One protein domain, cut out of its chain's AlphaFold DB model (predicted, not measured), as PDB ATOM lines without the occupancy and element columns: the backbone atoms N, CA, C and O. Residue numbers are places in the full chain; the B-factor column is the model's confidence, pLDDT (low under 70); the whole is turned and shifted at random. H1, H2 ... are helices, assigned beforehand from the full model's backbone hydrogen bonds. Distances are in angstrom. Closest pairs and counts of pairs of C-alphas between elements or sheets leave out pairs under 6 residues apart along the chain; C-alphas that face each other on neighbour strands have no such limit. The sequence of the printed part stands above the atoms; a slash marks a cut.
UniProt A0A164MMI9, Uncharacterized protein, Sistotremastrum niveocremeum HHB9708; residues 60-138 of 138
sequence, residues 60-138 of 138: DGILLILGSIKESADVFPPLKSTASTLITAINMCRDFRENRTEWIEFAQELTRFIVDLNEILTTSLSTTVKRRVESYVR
ATOM      1  N   ASP A  60       2.625  50.843   9.409       69.81
ATOM      2  CA  ASP A  60       1.747  51.152   8.282       69.81
ATOM      3  C   ASP A  60       0.747  52.246   8.678       69.81
ATOM      4  O   ASP A  60      -0.368  52.002   9.148       69.81
ATOM      5  N   GLY A  61       1.184  53.494   8.509       67.75
ATOM      6  CA  GLY A  61       0.362  54.669   8.785       67.75
ATOM      7  C   GLY A  61      -0.903  54.750   7.922       67.75
ATOM      8  O   GLY A  61      -1.863  55.399   8.332       67.75
ATOM      9  N   ILE A  62      -0.946  54.078   6.765       73.25
ATOM     10  CA  ILE A  62      -2.115  54.074   5.875       73.25
ATOM     11  C   ILE A  62      -3.212  53.190   6.470       73.25
ATOM     12  O   ILE A  62      -4.366  53.618   6.533       73.25
ATOM     13  N   LEU A  63      -2.857  52.011   6.990       73.81
ATOM     14  CA  LEU A  63      -3.797  51.157   7.725       73.81
ATOM     15  C   LEU A  63      -4.353  51.858   8.970       73.81
ATOM     16  O   LEU A  63      -5.546  51.748   9.250       73.81
ATOM     17  N   LEU A  64      -3.526  52.630   9.680       72.56
ATOM     18  CA  LEU A  64      -3.971  53.409  10.839       72.56
ATOM     19  C   LEU A  64      -5.006  54.478  10.450       72.56
ATOM     20  O   LEU A  64      -6.035  54.621  11.113       72.56
ATOM     21  N   ILE A  65      -4.754  55.218   9.366       71.75
ATOM     22  CA  ILE A  65      -5.665  56.255   8.863       71.75
ATOM     23  C   ILE A  65      -6.966  55.626   8.360       71.75
ATOM     24  O   ILE A  65      -8.042  56.081   8.734       71.75
ATOM     25  N   LEU A  66      -6.892  54.556   7.566       76.56
ATOM     26  CA  LEU A  66      -8.080  53.868   7.057       76.56
ATOM     27  C   LEU A  66      -8.900  53.227   8.178       76.56
ATOM     28  O   LEU A  66     -10.125  53.291   8.137       76.56
ATOM     29  N   GLY A  67      -8.250  52.657   9.196       72.00
ATOM     30  CA  GLY A  67      -8.921  52.151  10.394       72.00
ATOM     31  C   GLY A  67      -9.642  53.268  11.148       72.00
ATOM     32  O   GLY A  67     -10.801  53.112  11.519       72.00
ATOM     33  N   SER A  68      -9.001  54.432  11.275       70.38
ATOM     34  CA  SER A  68      -9.606  55.620  11.891       70.38
ATOM     35  C   SER A  68     -10.794  56.154  11.079       70.38
ATOM     36  O   SER A  68     -11.804  56.541  11.659       70.38
ATOM     37  N   ILE A  69     -10.718  56.143   9.742       75.00
ATOM     38  CA  ILE A  69     -11.835  56.515   8.853       75.00
ATOM     39  C   ILE A  69     -12.974  55.499   8.970       75.00
ATOM     40  O   ILE A  69     -14.127  55.894   9.084       75.00
ATOM     41  N   LYS A  70     -12.671  54.195   8.986       78.00
ATOM     42  CA  LYS A  70     -13.670  53.134   9.173       78.00
ATOM     43  C   LYS A  70     -14.426  53.296  10.495       78.00
ATOM     44  O   LYS A  70     -15.641  53.126  10.502       78.00
ATOM     45  N   GLU A  71     -13.717  53.617  11.575       75.06
ATOM     46  CA  GLU A  71     -14.299  53.790  12.912       75.06
ATOM     47  C   GLU A  71     -15.084  55.102  13.046       75.06
ATOM     48  O   GLU A  71     -16.114  55.150  13.701       75.06
ATOM     49  N   SER A  72     -14.641  56.176  12.385       72.81
ATOM     50  CA  SER A  72     -15.315  57.484  12.447       72.81
ATOM     51  C   SER A  72     -16.454  57.666  11.433       72.81
ATOM     52  O   SER A  72     -17.241  58.603  11.562       72.81
ATOM     53  N   ALA A  73     -16.587  56.782  10.439       77.12
ATOM     54  CA  ALA A  73     -17.587  56.876   9.371       77.12
ATOM     55  C   ALA A  73     -18.946  56.222   9.702       77.12
ATOM     56  O   ALA A  73     -19.682  55.853   8.787       77.12
ATOM     57  N   ASP A  74     -19.322  56.102  10.980       65.25
ATOM     58  CA  ASP A  74     -20.595  55.487  11.406       65.25
ATOM     59  C   ASP A  74     -21.845  56.163  10.819       65.25
ATOM     60  O   ASP A  74     -22.878  55.519  10.645       65.25
ATOM     61  N   VAL A  75     -21.737  57.438  10.438       70.94
ATOM     62  CA  VAL A  75     -22.825  58.232   9.840       70.94
ATOM     63  C   VAL A  75     -22.799  58.198   8.300       70.94
ATOM     64  O   VAL A  75     -23.733  58.659   7.648       70.94
ATOM     65  N   PHE A  76     -21.756  57.617   7.691       73.75
ATOM     66  CA  PHE A  76     -21.576  57.533   6.237       73.75
ATOM     67  C   PHE A  76     -21.252  56.096   5.799       73.75
ATOM     68  O   PHE A  76     -20.092  55.768   5.518       73.75
ATOM     69  N   PRO A  77     -22.280  55.233   5.670       74.56
ATOM     70  CA  PRO A  77     -22.108  53.821   5.328       74.56
ATOM     71  C   PRO A  77     -21.251  53.549   4.075       74.56
ATOM     72  O   PRO A  77     -20.405  52.651   4.131       74.56
ATOM     73  N   PRO A  78     -21.360  54.323   2.972       76.88
ATOM     74  CA  PRO A  78     -20.507  54.118   1.798       76.88
ATOM     75  C   PRO A  78     -19.017  54.342   2.084       76.88
ATOM     76  O   PRO A  78     -18.163  53.605   1.590       76.88
ATOM     77  N   LEU A  79     -18.690  55.330   2.921       72.81
ATOM     78  CA  LEU A  79     -17.312  55.655   3.281       72.81
ATOM     79  C   LEU A  79     -16.717  54.591   4.210       72.81
ATOM     80  O   LEU A  79     -15.596  54.135   3.982       72.81
ATOM     81  N   LYS A  80     -17.495  54.123   5.194       76.38
ATOM     82  CA  LYS A  80     -17.115  53.013   6.081       76.38
ATOM     83  C   LYS A  80     -16.848  51.728   5.298       76.38
ATOM     84  O   LYS A  80     -15.828  51.070   5.513       76.38
ATOM     85  N   SER A  81     -17.731  51.403   4.352       76.00
ATOM     86  CA  SER A  81     -17.562  50.257   3.456       76.00
ATOM     87  C   SER A  81     -16.286  50.388   2.624       76.00
ATOM     88  O   SER A  81     -15.485  49.459   2.578       76.00
ATOM     89  N   THR A  82     -16.050  51.558   2.025       75.31
ATOM     90  CA  THR A  82     -14.873  51.809   1.178       75.31
ATOM     91  C   THR A  82     -13.567  51.691   1.968       75.31
ATOM     92  O   THR A  82     -12.630  51.032   1.518       75.31
ATOM     93  N   ALA A  83     -13.510  52.255   3.179       77.56
ATOM     94  CA  ALA A  83     -12.351  52.137   4.063       77.56
ATOM     95  C   ALA A  83     -12.084  50.677   4.470       77.56
ATOM     96  O   ALA A  83     -10.936  50.233   4.458       77.56
ATOM     97  N   SER A  84     -13.131  49.899   4.761       76.44
ATOM     98  CA  SER A  84     -13.000  48.470   5.071       76.44
ATOM     99  C   SER A  84     -12.484  47.656   3.879       76.44
ATOM    100  O   SER A  84     -11.619  46.793   4.052       76.44
ATOM    101  N   THR A  85     -12.963  47.942   2.665       76.69
ATOM    102  CA  THR A  85     -12.481  47.299   1.433       76.69
ATOM    103  C   THR A  85     -11.008  47.610   1.183       76.69
ATOM    104  O   THR A  85     -10.237  46.701   0.889       76.69
ATOM    105  N   LEU A  86     -10.586  48.865   1.367       75.81
ATOM    106  CA  LEU A  86      -9.187  49.269   1.197       75.81
ATOM    107  C   LEU A  86      -8.255  48.592   2.209       75.81
ATOM    108  O   LEU A  86      -7.197  48.106   1.822       75.81
ATOM    109  N   ILE A  87      -8.657  48.486   3.480       81.81
ATOM    110  CA  ILE A  87      -7.899  47.736   4.500       81.81
ATOM    111  C   ILE A  87      -7.742  46.270   4.089       81.81
ATOM    112  O   ILE A  87      -6.657  45.702   4.194       81.81
ATOM    113  N   THR A  88      -8.821  45.664   3.595       77.06
ATOM    114  CA  THR A  88      -8.823  44.262   3.162       77.06
ATOM    115  C   THR A  88      -7.887  44.052   1.973       77.06
ATOM    116  O   THR A  88      -7.079  43.130   1.995       77.06
ATOM    117  N   ALA A  89      -7.927  44.943   0.979       72.69
ATOM    118  CA  ALA A  89      -7.040  44.889  -0.178       72.69
ATOM    119  C   ALA A  89      -5.561  45.034   0.217       72.69
ATOM    120  O   ALA A  89      -4.726  44.265  -0.250       72.69
ATOM    121  N   ILE A  90      -5.235  45.968   1.119       76.88
ATOM    122  CA  ILE A  90      -3.861  46.159   1.612       76.88
ATOM    123  C   ILE A  90      -3.361  44.903   2.336       76.88
ATOM    124  O   ILE A  90      -2.238  44.466   2.085       76.88
ATOM    125  N   ASN A  91      -4.195  44.290   3.183       79.19
ATOM    126  CA  ASN A  91      -3.841  43.049   3.873       79.19
ATOM    127  C   ASN A  91      -3.640  41.893   2.889       79.19
ATOM    128  O   ASN A  91      -2.605  41.245   2.946       79.19
ATOM    129  N   MET A  92      -4.539  41.705   1.919       72.94
ATOM    130  CA  MET A  92      -4.371  40.686   0.876       72.94
ATOM    131  C   MET A  92      -3.071  40.875   0.087       72.94
ATOM    132  O   MET A  92      -2.367  39.910  -0.185       72.94
ATOM    133  N   CYS A  93      -2.710  42.115  -0.258       73.81
ATOM    134  CA  CYS A  93      -1.444  42.397  -0.933       73.81
ATOM    135  C   CYS A  93      -0.222  42.108  -0.050       73.81
ATOM    136  O   CYS A  93       0.817  41.692  -0.571       73.81
ATOM    137  N   ARG A  94      -0.318  42.343   1.264       77.44
ATOM    138  CA  ARG A  94       0.741  42.006   2.222       77.44
ATOM    139  C   ARG A  94       0.886  40.494   2.359       77.44
ATOM    140  O   ARG A  94       1.987  39.993   2.156       77.44
ATOM    141  N   ASP A  95      -0.215  39.787   2.583       76.75
ATOM    142  CA  ASP A  95      -0.256  38.330   2.723       76.75
ATOM    143  C   ASP A  95       0.239  37.649   1.436       76.75
ATOM    144  O   ASP A  95       1.026  36.708   1.481       76.75
ATOM    145  N   PHE A  96      -0.126  38.177   0.262       70.62
ATOM    146  CA  PHE A  96       0.401  37.712  -1.023       70.62
ATOM    147  C   PHE A  96       1.907  37.954  -1.174       70.62
ATOM    148  O   PHE A  96       2.605  37.152  -1.785       70.62
ATOM    149  N   ARG A  97       2.438  39.064  -0.651       73.19
ATOM    150  CA  ARG A  97       3.882  39.343  -0.693       73.19
ATOM    151  C   ARG A  97       4.674  38.439   0.243       73.19
ATOM    152  O   ARG A  97       5.778  38.045  -0.125       73.19
ATOM    153  N   GLU A  98       4.142  38.166   1.427       78.12
ATOM    154  CA  GLU A  98       4.782  37.328   2.445       78.12
ATOM    155  C   GLU A  98       4.721  35.845   2.050       78.12
ATOM    156  O   GLU A  98       5.744  35.167   2.104       78.12
ATOM    157  N   ASN A  99       3.590  35.389   1.500       73.81
ATOM    158  CA  ASN A  99       3.354  33.994   1.109       73.81
ATOM    159  C   ASN A  99       3.301  33.806  -0.415       73.81
ATOM    160  O   ASN A  99       2.558  32.973  -0.935       73.81
ATOM    161  N   ARG A 100       4.083  34.592  -1.167       75.19
ATOM    162  CA  ARG A 100       4.043  34.608  -2.643       75.19
ATOM    163  C   ARG A 100       4.215  33.219  -3.255       75.19
ATOM    164  O   ARG A 100       3.577  32.915  -4.257       75.19
ATOM    165  N   THR A 101       5.090  32.403  -2.676       77.44
ATOM    166  CA  THR A 101       5.368  31.045  -3.157       77.44
ATOM    167  C   THR A 101       4.146  30.142  -3.000       77.44
ATOM    168  O   THR A 101       3.729  29.538  -3.980       77.44
ATOM    169  N   GLU A 102       3.509  30.142  -1.828       75.25
ATOM    170  CA  GLU A 102       2.302  29.347  -1.549       75.25
ATOM    171  C   GLU A 102       1.128  29.771  -2.440       75.25
ATOM    172  O   GLU A 102       0.399  28.938  -2.969       75.25
ATOM    173  N   TRP A 103       0.979  31.075  -2.687       75.56
ATOM    174  CA  TRP A 103      -0.031  31.585  -3.613       75.56
ATOM    175  C   TRP A 103       0.208  31.155  -5.063       75.56
ATOM    176  O   TRP A 103      -0.748  30.909  -5.798       75.56
ATOM    177  N   ILE A 104       1.469  31.072  -5.492       79.44
ATOM    178  CA  ILE A 104       1.823  30.575  -6.827       79.44
ATOM    179  C   ILE A 104       1.569  29.069  -6.916       79.44
ATOM    180  O   ILE A 104       1.015  28.620  -7.917       79.44
ATOM    181  N   GLU A 105       1.931  28.301  -5.890       78.44
ATOM    182  CA  GLU A 105       1.655  26.862  -5.815       78.44
ATOM    183  C   GLU A 105       0.147  26.588  -5.857       78.44
ATOM    184  O   GLU A 105      -0.311  25.805  -6.688       78.44
ATOM    185  N   PHE A 106      -0.640  27.329  -5.077       76.69
ATOM    186  CA  PHE A 106      -2.099  27.274  -5.121       76.69
ATOM    187  C   PHE A 106      -2.657  27.626  -6.508       76.69
ATOM    188  O   PHE A 106      -3.540  26.942  -7.018       76.69
ATOM    189  N   ALA A 107      -2.131  28.663  -7.168       76.88
ATOM    190  CA  ALA A 107      -2.561  29.028  -8.517       76.88
ATOM    191  C   ALA A 107      -2.231  27.938  -9.554       76.88
ATOM    192  O   ALA A 107      -3.014  27.696 -10.477       76.88
ATOM    193  N   GLN A 108      -1.090  27.260  -9.409       83.12
ATOM    194  CA  GLN A 108      -0.722  26.120 -10.249       83.12
ATOM    195  C   GLN A 108      -1.646  24.925 -10.007       83.12
ATOM    196  O   GLN A 108      -2.085  24.294 -10.969       83.12
ATOM    197  N   GLU A 109      -1.977  24.636  -8.751       77.69
ATOM    198  CA  GLU A 109      -2.913  23.575  -8.376       77.69
ATOM    199  C   GLU A 109      -4.326  23.860  -8.898       77.69
ATOM    200  O   GLU A 109      -4.936  22.999  -9.529       77.69
ATOM    201  N   LEU A 110      -4.801  25.101  -8.771       82.38
ATOM    202  CA  LEU A 110      -6.069  25.551  -9.343       82.38
ATOM    203  C   LEU A 110      -6.086  25.425 -10.872       82.38
ATOM    204  O   LEU A 110      -7.085  25.010 -11.456       82.38
ATOM    205  N   THR A 111      -4.975  25.755 -11.532       82.44
ATOM    206  CA  THR A 111      -4.852  25.611 -12.989       82.44
ATOM    207  C   THR A 111      -4.924  24.142 -13.402       82.44
ATOM    208  O   THR A 111      -5.644  23.818 -14.344       82.44
ATOM    209  N   ARG A 112      -4.234  23.241 -12.688       81.88
ATOM    210  CA  ARG A 112      -4.322  21.789 -12.925       81.88
ATOM    211  C   ARG A 112      -5.743  21.280 -12.720       81.88
ATOM    212  O   ARG A 112      -6.269  20.621 -13.603       81.88
ATOM    213  N   PHE A 113      -6.403  21.697 -11.644       83.19
ATOM    214  CA  PHE A 113      -7.796  21.347 -11.384       83.19
ATOM    215  C   PHE A 113      -8.744  21.779 -12.518       83.19
ATOM    216  O   PHE A 113      -9.619  21.018 -12.925       83.19
ATOM    217  N   ILE A 114      -8.562  22.978 -13.081       82.25
ATOM    218  CA  ILE A 114      -9.349  23.449 -14.234       82.25
ATOM    219  C   ILE A 114      -9.066  22.611 -15.490       82.25
ATOM    220  O   ILE A 114      -9.987  22.343 -16.267       82.25
ATOM    221  N   VAL A 115      -7.815  22.207 -15.715       81.81
ATOM    222  CA  VAL A 115      -7.447  21.322 -16.832       81.81
ATOM    223  C   VAL A 115      -8.105  19.954 -16.665       81.81
ATOM    224  O   VAL A 115      -8.764  19.504 -17.599       81.81
ATOM    225  N   ASP A 116      -8.036  19.360 -15.474       77.38
ATOM    226  CA  ASP A 116      -8.650  18.065 -15.167       77.38
ATOM    227  C   ASP A 116     -10.177  18.112 -15.347       77.38
ATOM    228  O   ASP A 116     -10.775  17.221 -15.949       77.38
ATOM    229  N   LEU A 117     -10.829  19.192 -14.900       76.19
ATOM    230  CA  LEU A 117     -12.260  19.401 -15.133       76.19
ATOM    231  C   LEU A 117     -12.595  19.499 -16.622       76.19
ATOM    232  O   LEU A 117     -13.575  18.899 -17.062       76.19
ATOM    233  N   ASN A 118     -11.805  20.235 -17.405       75.56
ATOM    234  CA  ASN A 118     -12.000  20.327 -18.852       75.56
ATOM    235  C   ASN A 118     -11.776  18.980 -19.544       75.56
ATOM    236  O   ASN A 118     -12.520  18.632 -20.463       75.56
ATOM    237  N   GLU A 119     -10.794  18.199 -19.104       76.75
ATOM    238  CA  GLU A 119     -10.541  16.858 -19.620       76.75
ATOM    239  C   GLU A 119     -11.724  15.931 -19.324       76.75
ATOM    240  O   GLU A 119     -12.248  15.297 -20.234       76.75
ATOM    241  N   ILE A 120     -12.249  15.934 -18.097       74.12
ATOM    242  CA  ILE A 120     -13.453  15.179 -17.713       74.12
ATOM    243  C   ILE A 120     -14.662  15.616 -18.550       74.12
ATOM    244  O   ILE A 120     -15.426  14.775 -19.033       74.12
ATOM    245  N   LEU A 121     -14.832  16.920 -18.767       68.38
ATOM    246  CA  LEU A 121     -15.949  17.489 -19.524       68.38
ATOM    247  C   LEU A 121     -15.848  17.201 -21.032       68.38
ATOM    248  O   LEU A 121     -16.863  17.169 -21.728       68.38
ATOM    249  N   THR A 122     -14.644  16.944 -21.545       69.25
ATOM    250  CA  THR A 122     -14.405  16.593 -22.953       69.25
ATOM    251  C   THR A 122     -14.390  15.085 -23.205       69.25
ATOM    252  O   THR A 122     -14.880  14.655 -24.249       69.25
ATOM    253  N   THR A 123     -13.901  14.271 -22.265       66.00
ATOM    254  CA  THR A 123     -13.745  12.811 -22.424       66.00
ATOM    255  C   THR A 123     -14.882  11.983 -21.827       66.00
ATOM    256  O   THR A 123     -15.200  10.922 -22.360       66.00
ATOM    257  N   SER A 124     -15.530  12.443 -20.750       56.28
ATOM    258  CA  SER A 124     -16.472  11.625 -19.964       56.28
ATOM    259  C   SER A 124     -17.886  12.195 -19.859       56.28
ATOM    260  O   SER A 124     -18.758  11.604 -19.214       56.28
ATOM    261  N   LEU A 125     -18.160  13.326 -20.512       56.34
ATOM    262  CA  LEU A 125     -19.491  13.910 -20.484       56.34
ATOM    263  C   LEU A 125     -20.440  13.043 -21.315       56.34
ATOM    264  O   LEU A 125     -20.531  13.171 -22.537       56.34
ATOM    265  N   SER A 126     -21.157  12.153 -20.622       60.28
ATOM    266  CA  SER A 126     -22.324  11.450 -21.153       60.28
ATOM    267  C   SER A 126     -23.128  12.426 -22.007       60.28
ATOM    268  O   SER A 126     -23.429  13.543 -21.575       60.28
ATOM    269  N   THR A 127     -23.475  12.012 -23.225       62.03
ATOM    270  CA  THR A 127     -24.183  12.822 -24.234       62.03
ATOM    271  C   THR A 127     -25.432  13.524 -23.687       62.03
ATOM    272  O   THR A 127     -25.853  14.550 -24.217       62.03
ATOM    273  N   THR A 128     -25.997  13.018 -22.588       58.94
ATOM    274  CA  THR A 128     -27.120  13.608 -21.849       58.94
ATOM    275  C   THR A 128     -26.732  14.843 -21.022       58.94
ATOM    276  O   THR A 128     -27.485  15.815 -20.991       58.94
ATOM    277  N   VAL A 129     -25.564  14.844 -20.373       63.31
ATOM    278  CA  VAL A 129     -25.066  15.980 -19.576       63.31
ATOM    279  C   VAL A 129     -24.571  17.096 -20.497       63.31
ATOM    280  O   VAL A 129     -24.909  18.255 -20.270       63.31
ATOM    281  N   LYS A 130     -23.901  16.749 -21.605       66.69
ATOM    282  CA  LYS A 130     -23.491  17.707 -22.648       66.69
ATOM    283  C   LYS A 130     -24.676  18.497 -23.204       66.69
ATOM    284  O   LYS A 130     -24.662  19.723 -23.215       66.69
ATOM    285  N   ARG A 131     -25.757  17.788 -23.545       65.00
ATOM    286  CA  ARG A 131     -26.991  18.385 -24.071       65.00
ATOM    287  C   ARG A 131     -27.715  19.272 -23.049       65.00
ATOM    288  O   ARG A 131     -28.364  20.237 -23.438       65.00
ATOM    289  N   ARG A 132     -27.613  18.967 -21.747       68.94
ATOM    290  CA  ARG A 132     -28.170  19.815 -20.678       68.94
ATOM    291  C   ARG A 132     -27.343  21.081 -20.460       68.94
ATOM    292  O   ARG A 132     -27.935  22.146 -20.359       68.94
ATOM    293  N   VAL A 133     -26.014  20.999 -20.433       69.38
ATOM    294  CA  VAL A 133     -25.148  22.184 -20.280       69.38
ATOM    295  C   VAL A 133     -25.304  23.135 -21.472       69.38
ATOM    296  O   VAL A 133     -25.486  24.332 -21.272       69.38
ATOM    297  N   GLU A 134     -25.361  22.611 -22.700       70.00
ATOM    298  CA  GLU A 134     -25.630  23.410 -23.907       70.00
ATOM    299  C   GLU A 134     -27.004  24.109 -23.878       70.00
ATOM    300  O   GLU A 134     -27.161  25.167 -24.482       70.00
ATOM    301  N   SER A 135     -27.992  23.567 -23.153       71.81
ATOM    302  CA  SER A 135     -29.309  24.204 -23.000       71.81
ATOM    303  C   SER A 135     -29.334  25.384 -22.024       71.81
ATOM    304  O   SER A 135     -30.266  26.173 -22.090       71.81
ATOM    305  N   TYR A 136     -28.328  25.517 -21.149       65.75
ATOM    306  CA  TYR A 136     -28.206  26.637 -20.203       65.75
ATOM    307  C   TYR A 136     -27.330  27.786 -20.722       65.75
ATOM    308  O   TYR A 136     -27.343  28.870 -20.147       65.75
ATOM    309  N   VAL A 137     -26.544  27.548 -21.777       71.62
ATOM    310  CA  VAL A 137     -25.660  28.551 -22.401       71.62
ATOM    311  C   VAL A 137     -26.376  29.329 -23.524       71.62
ATOM    312  O   VAL A 137     -25.833  30.305 -24.036       71.62
ATOM    313  N   ARG A 138     -27.598  28.927 -23.897       44.75
ATOM    314  CA  ARG A 138     -28.471  29.647 -24.836       44.75
ATOM    315  C   ARG A 138     -29.523  30.447 -24.078       44.75
ATOM    316  O   ARG A 138     -29.811  31.572 -24.537       44.75
TER     317      ARG A 138
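AT A GLANCE: This is residues 60 to 138 of the 138 residues of an uncharacterized protein of Sistotremastrum niveocremeum HHB9708 (UniProt A0A164MMI9). Two long helices, H2 and H3, meet near their ends in a wide, open V of about a right angle. H1 folds back beside H2 as a helical hairpin on one arm of the V, and the short H4 turns off beyond the far end of the other arm, H3. The printed part has 79 residues with four named helices in the order H1, H2, H3, H4 and no named strand; its class is all helix. It is extended, with a radius of gyration of the C-alphas of 21.7 A, and flat, spanning 58 by 34 by 12 A.

IN THESE COORDINATES: H1 is residues 61 to 72, beginning with C-alpha 61 at (0.362, 54.669, 8.785). H2 is residues 77 to 98, 31.7 A from first to last C-alpha. H3, the longest helix, is residues 100 to 123, 34.4 A long, with C-alpha 100 at (4.043, 34.608, -2.643). H4 is residues 127 to 136, ending with C-alpha 136 at (-28.206, 26.637, -20.203).

HOW THE PARTS SIT: H1 and H2 touch and form a hairpin, opposite ways at a shallow tilt of 29 degrees; their closest C-alphas, of Lys 70 and Lys 80, are 4.6 A apart. H2 and H3 are close but not clearly touching, about perpendicular at 84 degrees; their closest C-alphas, of Phe 96 and Trp 103, are 6.7 A apart. H3 and H4 are only just apart, the closest C-alphas at 8.2 A. H4 is apart from H1 and H2, and H1 from H3. Every O i to N i+4 pair is within hydrogen-bond range in H1, H2, H3 and H4.

THE WHOLE: The C-alphas farthest apart, of Gly 61 and Thr 127, are 58.7 A apart. The printed part has no cut, and its three links are tight. Residues 105 to 120 of H3 stand free. Mean pLDDT of the printed part is 73.2; residues 121 to 133 are among those under 70.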